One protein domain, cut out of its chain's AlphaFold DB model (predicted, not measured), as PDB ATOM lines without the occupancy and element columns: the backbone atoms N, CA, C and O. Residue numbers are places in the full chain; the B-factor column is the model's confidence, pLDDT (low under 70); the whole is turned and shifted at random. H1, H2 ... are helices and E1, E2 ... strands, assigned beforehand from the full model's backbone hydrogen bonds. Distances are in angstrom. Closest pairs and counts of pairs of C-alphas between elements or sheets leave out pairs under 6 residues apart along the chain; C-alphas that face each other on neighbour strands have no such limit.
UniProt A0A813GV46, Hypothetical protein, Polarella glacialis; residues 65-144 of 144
ATOM      1  N   LEU A  65     170.882 168.168  92.382       55.09
ATOM      2  CA  LEU A  65     171.655 166.950  92.133       55.09
ATOM      3  C   LEU A  65     172.870 166.784  93.057       55.09
ATOM      4  O   LEU A  65     173.194 165.653  93.420       55.09
ATOM      5  N   GLN A  66     173.528 167.870  93.480       55.22
ATOM      6  CA  GLN A  66     174.593 167.753  94.484       55.22
ATOM      7  C   GLN A  66     174.027 167.197  95.798       55.22
ATOM      8  O   GLN A  66     174.661 166.371  96.447       55.22
ATOM      9  N   ARG A  67     172.819 167.634  96.177       51.47
ATOM     10  CA  ARG A  67     172.169 167.252  97.439       51.47
ATOM     11  C   ARG A  67     171.514 165.876  97.363       51.47
ATOM     12  O   ARG A  67     171.548 165.144  98.344       51.47
ATOM     13  N   VAL A  68     170.915 165.535  96.224       56.03
ATOM     14  CA  VAL A  68     170.116 164.312  96.046       56.03
ATOM     15  C   VAL A  68     170.961 163.140  95.534       56.03
ATOM     16  O   VAL A  68     170.692 162.000  95.900       56.03
ATOM     17  N   TYR A  69     172.002 163.397  94.734       58.25
ATOM     18  CA  TYR A  69     172.791 162.352  94.065       58.25
ATOM     19  C   TYR A  69     174.297 162.404  94.367       58.25
ATOM     20  O   TYR A  69     175.055 161.673  93.734       58.25
ATOM     21  N   ASN A  70     174.750 163.240  95.315       61.25
ATOM     22  CA  ASN A  70     176.177 163.449  95.622       61.25
ATOM     23  C   ASN A  70     177.028 163.739  94.372       61.25
ATOM     24  O   ASN A  70     178.189 163.328  94.264       61.25
ATOM     25  N   MET A  71     176.434 164.436  93.404       61.25
ATOM     26  CA  MET A  71     177.126 164.818  92.183       61.25
ATOM     27  C   MET A  71     178.148 165.934  92.455       61.25
ATOM     28  O   MET A  71     177.883 166.817  93.278       61.25
ATOM     29  N   PRO A  72     179.303 165.943  91.764       60.72
ATOM     30  CA  PRO A  72     180.276 167.019  91.898       60.72
ATOM     31  C   PRO A  72     179.682 168.372  91.469       60.72
ATOM     32  O   PRO A  72     178.951 168.466  90.486       60.72
ATOM     33  N   VAL A  73     180.034 169.435  92.207       56.62
ATOM     34  CA  VAL A  73     179.540 170.824  92.018       56.62
ATOM     35  C   VAL A  73     179.734 171.324  90.587       56.62
ATOM     36  O   VAL A  73     178.944 172.114  90.076       56.62
ATOM     37  N   ASN A  74     180.792 170.850  89.942       58.31
ATOM     38  CA  ASN A  74     181.052 171.066  88.538       58.31
ATOM     39  C   ASN A  74     180.952 169.703  87.853       58.31
ATOM     40  O   ASN A  74     181.940 168.975  87.803       58.31
ATOM     41  N   MET A  75     179.771 169.341  87.346       65.06
ATOM     42  CA  MET A  75     179.566 168.105  86.571       65.06
ATOM     43  C   MET A  75     180.331 168.099  85.237       65.06
ATOM     44  O   MET A  75     179.989 167.346  84.337       65.06
ATOM     45  N   GLY A  76     181.293 168.999  85.034       64.12
ATOM     46  CA  GLY A  76     181.976 169.211  83.764       64.12
ATOM     47  C   GLY A  76     181.084 169.800  82.668       64.12
ATOM     48  O   GLY A  76     181.620 170.314  81.689       64.12
ATOM     49  N   HIS A  77     179.756 169.779  82.831       74.69
ATOM     50  CA  HIS A  77     178.824 170.353  81.876       74.69
ATOM     51  C   HIS A  77     178.930 171.880  81.829       74.69
ATOM     52  O   HIS A  77     178.770 172.564  82.840       74.69
ATOM     53  N   ASN A  78     179.127 172.423  80.627       76.12
ATOM     54  CA  ASN A  78     179.194 173.868  80.367       76.12
ATOM     55  C   ASN A  78     177.818 174.457  79.974       76.12
ATOM     56  O   ASN A  78     177.717 175.429  79.227       76.12
ATOM     57  N   GLY A  79     176.729 173.827  80.426       73.06
ATOM     58  CA  GLY A  79     175.356 174.153  80.045       73.06
ATOM     59  C   GLY A  79     174.325 173.397  80.883       73.06
ATOM     60  O   GLY A  79     174.678 172.643  81.786       73.06
ATOM     61  N   CYS A  80     173.038 173.614  80.599       75.75
ATOM     62  CA  CYS A  80     171.959 172.913  81.295       75.75
ATOM     63  C   CYS A  80     172.021 171.411  81.010       75.75
ATOM     64  O   CYS A  80     172.056 171.013  79.843       75.75
ATOM     65  N   VAL A  81     171.955 170.598  82.063       81.44
ATOM     66  CA  VAL A  81     171.710 169.159  81.933       81.44
ATOM     67  C   VAL A  81     170.221 168.975  81.652       81.44
ATOM     68  O   VAL A  81     169.368 169.493  82.376       81.44
ATOM     69  N   SER A  82     169.921 168.282  80.567       81.25
ATOM     70  CA  SER A  82     168.573 168.063  80.028       81.25
ATOM     71  C   SER A  82     168.070 166.651  80.314       81.25
ATOM     72  O   SER A  82     166.866 166.439  80.420       81.25
ATOM     73  N   CYS A  83     168.979 165.682  80.447       83.00
ATOM     74  CA  CYS A  83     168.636 164.278  80.633       83.00
ATOM     75  C   CYS A  83     169.697 163.527  81.446       83.00
ATOM     76  O   CYS A  83     170.890 163.836  81.386       83.00
ATOM     77  N   MET A  84     169.257 162.505  82.182       87.06
ATOM     78  CA  MET A  84     170.124 161.630  82.967       87.06
ATOM     79  C   MET A  84     169.530 160.219  83.054       87.06
ATOM     80  O   MET A  84     168.315 160.069  83.167       87.06
ATOM     81  N   VAL A  85     170.370 159.183  83.041       87.81
ATOM     82  CA  VAL A  85     169.955 157.794  83.286       87.81
ATOM     83  C   VAL A  85     170.963 157.077  84.178       87.81
ATOM     84  O   VAL A  85     172.169 157.277  84.055       87.81
ATOM     85  N   MET A  86     170.471 156.244  85.093       88.56
ATOM     86  CA  MET A  86     171.300 155.358  85.911       88.56
ATOM     87  C   MET A  86     171.178 153.935  85.375       88.56
ATOM     88  O   MET A  86     170.071 153.406  85.287       88.56
ATOM     89  N   ALA A  87     172.302 153.326  85.016       87.31
ATOM     90  CA  ALA A  87     172.349 151.984  84.454       87.31
ATOM     91  C   ALA A  87     173.693 151.323  84.766       87.31
ATOM     92  O   ALA A  87     174.723 151.989  84.760       87.31
ATOM     93  N   ASP A  88     173.686 150.022  85.060       85.12
ATOM     94  CA  ASP A  88     174.896 149.227  85.330       85.12
ATOM     95  C   ASP A  88     175.856 149.835  86.375       85.12
ATOM     96  O   ASP A  88     177.078 149.748  86.256       85.12
ATOM     97  N   GLY A  89     175.315 150.476  87.418       83.00
ATOM     98  CA  GLY A  89     176.124 151.127  88.460       83.00
ATOM     99  C   GLY A  89     176.836 152.404  87.997       83.00
ATOM    100  O   GLY A  89     177.700 152.922  88.710       83.00
ATOM    101  N   LYS A  90     176.467 152.914  86.820       87.69
ATOM    102  CA  LYS A  90     176.922 154.178  86.255       87.69
ATOM    103  C   LYS A  90     175.769 155.163  86.138       87.69
ATOM    104  O   LYS A  90     174.595 154.787  86.100       87.69
ATOM    105  N   VAL A  91     176.120 156.437  86.061       87.62
ATOM    106  CA  VAL A  91     175.195 157.521  85.739       87.62
ATOM    107  C   VAL A  91     175.640 158.146  84.430       87.62
ATOM    108  O   VAL A  91     176.819 158.424  84.249       87.62
ATOM    109  N   TYR A  92     174.702 158.372  83.526       89.12
ATOM    110  CA  TYR A  92     174.928 159.042  82.254       89.12
ATOM    111  C   TYR A  92     174.162 160.352  82.276       89.12
ATOM    112  O   TYR A  92     172.973 160.332  82.585       89.12
ATOM    113  N   SER A  93     174.809 161.468  81.959       87.25
ATOM    114  CA  SER A  93     174.173 162.787  81.909       87.25
ATOM    115  C   SER A  93     174.472 163.486  80.591       87.25
ATOM    116  O   SER A  93     175.610 163.486  80.127       87.25
ATOM    117  N   GLY A  94     173.442 164.067  79.986       88.50
ATOM    118  CA  GLY A  94     173.521 164.803  78.728       88.50
ATOM    119  C   GLY A  94     172.927 166.198  78.876       88.50
ATOM    120  O   GLY A  94     172.023 166.406  79.692       88.50
ATOM    121  N   GLY A  95     173.443 167.155  78.106       86.44
ATOM    122  CA  GLY A  95     173.048 168.553  78.226       86.44
ATOM    123  C   GLY A  95     173.145 169.369  76.943       86.44
ATOM    124  O   GLY A  95     173.495 168.879  75.866       86.44
ATOM    125  N   ARG A  96     172.843 170.663  77.094       85.50
ATOM    126  CA  ARG A  96     172.916 171.689  76.038       85.50
ATOM    127  C   ARG A  96     174.349 172.024  75.616       85.50
ATOM    128  O   ARG A  96     174.550 172.709  74.623       85.50
ATOM    129  N   ASP A  97     175.336 171.571  76.372       83.19
ATOM    130  CA  ASP A  97     176.755 171.709  76.050       83.19
ATOM    131  C   ASP A  97     177.261 170.634  75.074       83.19
ATOM    132  O   ASP A  97     178.464 170.535  74.852       83.19
ATOM    133  N   GLU A  98     176.344 169.846  74.502       90.62
ATOM    134  CA  GLU A  98     176.604 168.845  73.460       90.62
ATOM    135  C   GLU A  98     177.478 167.675  73.928       90.62
ATOM    136  O   GLU A  98     177.982 166.891  73.118       90.62
ATOM    137  N   ASN A  99     177.649 167.545  75.244       89.00
ATOM    138  CA  ASN A  99     178.471 166.520  75.859       89.00
ATOM    139  C   ASN A  99     177.612 165.505  76.610       89.00
ATOM    140  O   ASN A  99     176.620 165.842  77.260       89.00
ATOM    141  N   LEU A 100     178.054 164.253  76.558       90.44
ATOM    142  CA  LEU A 100     177.610 163.166  77.412       90.44
ATOM    143  C   LEU A 100     178.717 162.858  78.425       90.44
ATOM    144  O   LEU A 100     179.856 162.564  78.051       90.44
ATOM    145  N   PHE A 101     178.369 162.892  79.706       88.56
ATOM    146  CA  PHE A 101     179.247 162.492  80.798       88.56
ATOM    147  C   PHE A 101     178.822 161.141  81.354       88.56
ATOM    148  O   PHE A 101     177.632 160.832  81.451       88.56
ATOM    149  N   VAL A 102     179.817 160.347  81.741       90.44
ATOM    150  CA  VAL A 102     179.633 159.047  82.383       90.44
ATOM    151  C   VAL A 102     180.279 159.103  83.754       90.44
ATOM    152  O   VAL A 102     181.438 159.497  83.889       90.44
ATOM    153  N   TRP A 103     179.530 158.691  84.764       86.94
ATOM    154  CA  TRP A 103     179.931 158.734  86.160       86.94
ATOM    155  C   TRP A 103     179.876 157.342  86.767       86.94
ATOM    156  O   TRP A 103     178.951 156.577  86.498       86.94
ATOM    157  N   GLN A 104     180.827 157.035  87.637       86.00
ATOM    158  CA  GLN A 104     180.847 155.827  88.446       86.00
ATOM    159  C   GLN A 104     180.740 156.199  89.925       86.00
ATOM    160  O   GLN A 104     181.375 157.146  90.388       86.00
ATOM    161  N   ALA A 105     179.937 155.449  90.680       78.44
ATOM    162  CA  ALA A 105     179.875 155.607  92.126       78.44
ATOM    163  C   ALA A 105     181.101 154.956  92.777       78.44
ATOM    164  O   ALA A 105     181.289 153.743  92.704       78.44
ATOM    165  N   GLN A 106     181.920 155.763  93.445       76.75
ATOM    166  CA  GLN A 106     182.994 155.296  94.306       76.75
ATOM    167  C   GLN A 106     182.512 155.326  95.760       76.75
ATOM    168  O   GLN A 106     182.031 156.349  96.255       76.75
ATOM    169  N   GLY A 107     182.606 154.185  96.444       70.06
ATOM    170  CA  GLY A 107     182.286 154.095  97.867       70.06
ATOM    171  C   GLY A 107     183.303 154.881  98.688       70.06
ATOM    172  O   GLY A 107     184.495 154.582  98.638       70.06
ATOM    173  N   SER A 108     182.835 155.860  99.458       63.06
ATOM    174  CA  SER A 108     183.657 156.557 100.445       63.06
ATOM    175  C   SER A 108     183.525 155.857 101.795       63.06
ATOM    176  O   SER A 108     182.445 155.405 102.173       63.06
ATOM    177  N   ALA A 109     184.630 155.764 102.539       59.72
ATOM    178  CA  ALA A 109     184.787 154.938 103.746       59.72
ATOM    179  C   ALA A 109     183.827 155.249 104.924       59.72
ATOM    180  O   ALA A 109     183.887 154.580 105.952       59.72
ATOM    181  N   GLY A 110     182.922 156.222 104.794       52.41
ATOM    182  CA  GLY A 110     181.872 156.516 105.766       52.41
ATOM    183  C   GLY A 110     180.552 156.838 105.072       52.41
ATOM    184  O   GLY A 110     180.369 157.962 104.623       52.41
ATOM    185  N   ALA A 111     179.654 155.851 104.987       58.94
ATOM    186  CA  ALA A 111     178.217 155.962 104.676       58.94
ATOM    187  C   ALA A 111     177.778 156.788 103.438       58.94
ATOM    188  O   ALA A 111     176.586 157.028 103.264       58.94
ATOM    189  N   GLY A 112     178.698 157.197 102.565       64.06
ATOM    190  CA  GLY A 112     178.424 157.993 101.374       64.06
ATOM    191  C   GLY A 112     179.085 157.399 100.137       64.06
ATOM    192  O   GLY A 112     180.126 156.749 100.215       64.06
ATOM    193  N   PHE A 113     178.481 157.637  98.981       70.62
ATOM    194  CA  PHE A 113     179.104 157.403  97.683       70.62
ATOM    195  C   PHE A 113     179.375 158.755  97.025       70.62
ATOM    196  O   PHE A 113     178.592 159.693  97.193       70.62
ATOM    197  N   GLN A 114     180.483 158.855  96.299       74.31
ATOM    198  CA  GLN A 114     180.807 160.006  95.466       74.31
ATOM    199  C   GLN A 114     180.794 159.570  94.005       74.31
ATOM    200  O   GLN A 114     181.294 158.497  93.673       74.31
ATOM    201  N   LEU A 115     180.232 160.401  93.132       78.06
ATOM    202  CA  LEU A 115     180.306 160.170  91.696       78.06
ATOM    203  C   LEU A 115     181.620 160.733  91.154       78.06
ATOM    204  O   LEU A 115     181.915 161.919  91.302       78.06
ATOM    205  N   ILE A 116     182.410 159.854  90.546       81.75
ATOM    206  CA  ILE A 116     183.638 160.191  89.830       81.75
ATOM    207  C   ILE A 116     183.395 160.031  88.335       81.75
ATOM    208  O   ILE A 116     182.627 159.167  87.916       81.75
ATOM    209  N   GLN A 117     184.026 160.871  87.523       82.75
ATOM    210  CA  GLN A 117     183.905 160.760  86.076       82.75
ATOM    211  C   GLN A 117     184.624 159.485  85.599       82.75
ATOM    212  O   GLN A 117     185.814 159.312  85.851       82.75
ATOM    213  N   ASP A 118     183.887 158.594  84.937       85.56
ATOM    214  CA  ASP A 118     184.355 157.274  84.494       85.56
ATOM    215  C   ASP A 118     185.208 157.370  83.221       85.56
ATOM    216  O   ASP A 118     186.206 156.668  83.074       85.56
ATOM    217  N   CYS A 119     184.849 158.273  82.304       87.56
ATOM    218  CA  CYS A 119     185.580 158.494  81.058       87.56
ATOM    219  C   CYS A 119     185.570 159.964  80.628       87.56
ATOM    220  O   CYS A 119     184.778 160.764  81.125       87.56
ATOM    221  N   ALA A 120     186.430 160.325  79.670       88.12
ATOM    222  CA  ALA A 120     186.430 161.664  79.079       88.12
ATOM    223  C   ALA A 120     185.041 162.034  78.504       88.12
ATOM    224  O   ALA A 120     184.314 161.129  78.080       88.12
ATOM    225  N   PRO A 121     184.666 163.331  78.487       86.88
ATOM    226  CA  PRO A 121     183.375 163.765  77.958       86.88
ATOM    227  C   PRO A 121     183.229 163.357  76.493       86.88
ATOM    228  O   PRO A 121     184.152 163.537  75.695       86.88
ATOM    229  N   ILE A 122     182.070 162.808  76.141       91.81
ATOM    230  CA  ILE A 122     181.775 162.373  74.777       91.81
ATOM    231  C   ILE A 122     181.017 163.502  74.086       91.81
ATOM    232  O   ILE A 122     179.878 163.789  74.443       91.81
ATOM    233  N   HIS A 123     181.649 164.138  73.105       92.31
ATOM    234  CA  HIS A 123     181.035 165.213  72.332       92.31
ATOM    235  C   HIS A 123     180.170 164.638  71.206       92.31
ATOM    236  O   HIS A 123     180.668 163.902  70.352       92.31
ATOM    237  N   LEU A 124     178.877 164.963  71.214       90.81
ATOM    238  CA  LEU A 124     177.886 164.440  70.268       90.81
ATOM    239  C   LEU A 124     177.496 165.456  69.180       90.81
ATOM    240  O   LEU A 124     176.792 165.091  68.241       90.81
ATOM    241  N   GLY A 125     177.971 166.703  69.273       90.25
ATOM    242  CA  GLY A 125     177.787 167.754  68.258       90.25
ATOM    243  C   GLY A 125     176.374 168.347  68.165       90.25
ATOM    244  O   GLY A 125     176.081 169.099  67.239       90.25
ATOM    245  N   SER A 126     175.484 167.977  69.088       91.38
ATOM    246  CA  SER A 126     174.162 168.577  69.286       91.38
ATOM    247  C   SER A 126     173.746 168.418  70.744       91.38
ATOM    248  O   SER A 126     174.298 167.592  71.476       91.38
ATOM    249  N   SER A 127     172.769 169.217  71.168       88.06
ATOM    250  CA  SER A 127     172.207 169.145  72.511       88.06
ATOM    251  C   SER A 127     171.656 167.751  72.761       88.06
ATOM    252  O   SER A 127     170.722 167.319  72.098       88.06
ATOM    253  N   VAL A 128     172.154 167.073  73.789       90.12
ATOM    254  CA  VAL A 128     171.531 165.820  74.215       90.12
ATOM    255  C   VAL A 128     170.190 166.183  74.837       90.12
ATOM    256  O   VAL A 128     170.120 167.121  75.625       90.12
ATOM    257  N   THR A 129     169.103 165.524  74.460       87.06
ATOM    258  CA  THR A 129     167.745 165.835  74.948       87.06
ATOM    259  C   THR A 129     167.080 164.643  75.617       87.06
ATOM    260  O   THR A 129     166.209 164.818  76.466       87.06
ATOM    261  N   ALA A 130     167.508 163.429  75.273       87.56
ATOM    262  CA  ALA A 130     166.988 162.200  75.844       87.56
ATOM    263  C   ALA A 130     168.071 161.123  75.911       87.56
ATOM    264  O   ALA A 130     168.942 161.039  75.045       87.56
ATOM    265  N   LEU A 131     167.971 160.258  76.917       91.31
ATOM    266  CA  LEU A 131     168.792 159.062  77.049       91.31
ATOM    267  C   LEU A 131     167.883 157.861  77.284       91.31
ATOM    268  O   LEU A 131     166.990 157.909  78.129       91.31
ATOM    269  N   LEU A 132     168.132 156.781  76.551       93.38
ATOM    270  CA  LEU A 132     167.448 155.507  76.727       93.38
ATOM    271  C   LEU A 132     168.491 154.401  76.831       93.38
ATOM    272  O   LEU A 132     169.224 154.140  75.881       93.38
ATOM    273  N   TYR A 133     168.543 153.747  77.984       92.62
ATOM    274  CA  TYR A 133     169.395 152.586  78.196       92.62
ATOM    275  C   TYR A 133     168.598 151.296  77.982       92.62
ATOM    276  O   TYR A 133     167.514 151.131  78.542       92.62
ATOM    277  N   GLU A 134     169.145 150.387  77.181       94.12
ATOM    278  CA  GLU A 134     168.568 149.081  76.880       94.12
ATOM    279  C   GLU A 134     169.370 147.985  77.618       94.12
ATOM    280  O   GLU A 134     170.529 147.741  77.265       94.12
ATOM    281  N   PRO A 135     168.798 147.332  78.652       90.12
ATOM    282  CA  PRO A 135     169.553 146.427  79.523       90.12
ATOM    283  C   PRO A 135     170.038 145.122  78.885       90.12
ATOM    284  O   PRO A 135     171.019 144.554  79.360       90.12
ATOM    285  N   SER A 136     169.363 144.607  77.853       93.00
ATOM    286  CA  SER A 136     169.713 143.302  77.274       93.00
ATOM    287  C   SER A 136     170.965 143.363  76.394       93.00
ATOM    288  O   SER A 136     171.808 142.469  76.455       93.00
ATOM    289  N   SER A 137     171.125 144.447  75.640       93.44
ATOM    290  CA  SER A 137     172.247 144.713  74.730       93.44
ATOM    291  C   SER A 137     173.273 145.667  75.337       93.44
ATOM    292  O   SER A 137     174.359 145.830  74.782       93.44
ATOM    293  N   LYS A 138     172.942 146.295  76.474       90.88
ATOM    294  CA  LYS A 138     173.740 147.333  77.145       90.88
ATOM    295  C   LYS A 138     174.015 148.535  76.248       90.88
ATOM    296  O   LYS A 138     175.098 149.120  76.277       90.88
ATOM    297  N   TRP A 139     173.040 148.878  75.412       94.00
ATOM    298  CA  TRP A 139     173.133 150.019  74.509       94.00
ATOM    299  C   TRP A 139     172.542 151.259  75.163       94.00
ATOM    300  O   TRP A 139     171.529 151.192  75.855       94.00
ATOM    301  N   LEU A 140     173.177 152.400  74.911       92.50
ATOM    302  CA  LEU A 140     172.674 153.706  75.304       92.50
ATOM    303  C   LEU A 140     172.333 154.493  74.041       92.50
ATOM    304  O   LEU A 140     173.214 154.849  73.261       92.50
ATOM    305  N   PHE A 141     171.050 154.766  73.846       92.88
ATOM    306  CA  PHE A 141     170.565 155.622  72.774       92.88
ATOM    307  C   PHE A 141     170.509 157.069  73.258       92.88
ATOM    308  O   PHE A 141     170.019 157.344  74.355       92.88
ATOM    309  N   CYS A 142     170.996 157.981  72.420       92.31
ATOM    310  CA  CYS A 142     171.027 159.414  72.690       92.31
ATOM    311  C   CYS A 142     170.095 160.130  71.709       92.31
ATOM    312  O   CYS A 142     170.279 160.024  70.498       92.31
ATOM    313  N   GLY A 143     169.100 160.843  72.232       91.88
ATOM    314  CA  GLY A 143     168.346 161.835  71.470       91.88
ATOM    315  C   GLY A 143     169.158 163.123  71.397       91.88
ATOM    316  O   GLY A 143     169.584 163.617  72.443       91.88
ATOM    317  N   LEU A 144     169.388 163.617  70.181       88.62
ATOM    318  CA  LEU A 144     170.193 164.798  69.852       88.62
ATOM    319  C   LEU A 144     169.347 165.934  69.271       88.62
ATOM    320  O   LEU A 144     168.193 165.656  68.876       88.62
TER     321      LEU A 144
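Overview. This is residues 65 to 144 of the 144 residues of the protein "Hypothetical protein" of Polarella glacialis (UniProt A0A813GV46). Picture a strongly twisted sheet of four strands, E1 to E4, with the small hairpin of E5 and E6 partly face to face with it at its E1 and E2 side, a loose two-layer sandwich. The long hairpin of E3 and E4 reaches to the far end of the domain, and the short helix H1 only grazes the sheet. The printed part has 80 residues, in the order H1, E1, E2, E3, E4, E5, E6; the larger sheet has the order E1 - E2 - E3 - E4, both sheets are antiparallel, and the class is mostly strand. The whole is compact, with a radius of gyration of the C-alphas of 12.6 A and spans of 39 by 32 by 21 A.

Along the chain. Begin with the larger sheet: find C-alpha 81 at (171.710, 169.159, 81.933), where E1, residues 81 to 87, starts its 17.4 A. E2, residues 90 to 95, covers 16.9 A. E3, residues 99 to 108, is the longest strand at 27.0 A, and E4, residues 112 to 117, covers 16.5 A. In the other sheet, E5 holds residues 130 to 134 and E6 residues 139 to 143, ending at C-alpha 143, (168.346, 161.835, 71.470). H1, residues 65 to 69, begins at C-alpha 65, (171.655, 166.950, 92.133).

Arrangement. E1 to E4 form a meander, each strand the antiparallel neighbour of the one before; E1 and E4 are its edge strands. Look at N 85 and O 92, 2.9 A, between E1 and E2; at N 103 and O 91, 2.8 A, between E2 and E3; and at N 106 and O 114, 2.8 A, between E3 and E4. The hairpin E5 and E6 has N 132 and O 141 at 2.9 A. The two sheets form a sandwich, two sheets face to face, with their best planes 32 degrees apart and their strands at 39 degrees. The closest C-alphas of E1 and E5 are those of Cys 83 and Ala 130, 5.5 A apart. E3 and E5 are apart. H1 grazes the larger sheet with its residues 66 to 69 and is near E4; its O i to N i+4 pair is within hydrogen-bond range.

Size, cuts and confidence. The two C-alphas farthest apart, those of Gly 110 and Gly 125, are 39.4 A apart. The printed part has no cut and ends at Leu 144, the chain's last residue. The links H1 to E1 and E4 to E5 are long; in the latter, residues 122 to 123 pair antiparallel with residues 99 to 100 of E3. The mean pLDDT of the printed part is 80.6; look for values under 70 at residues 65 to 76 and 108 to 112.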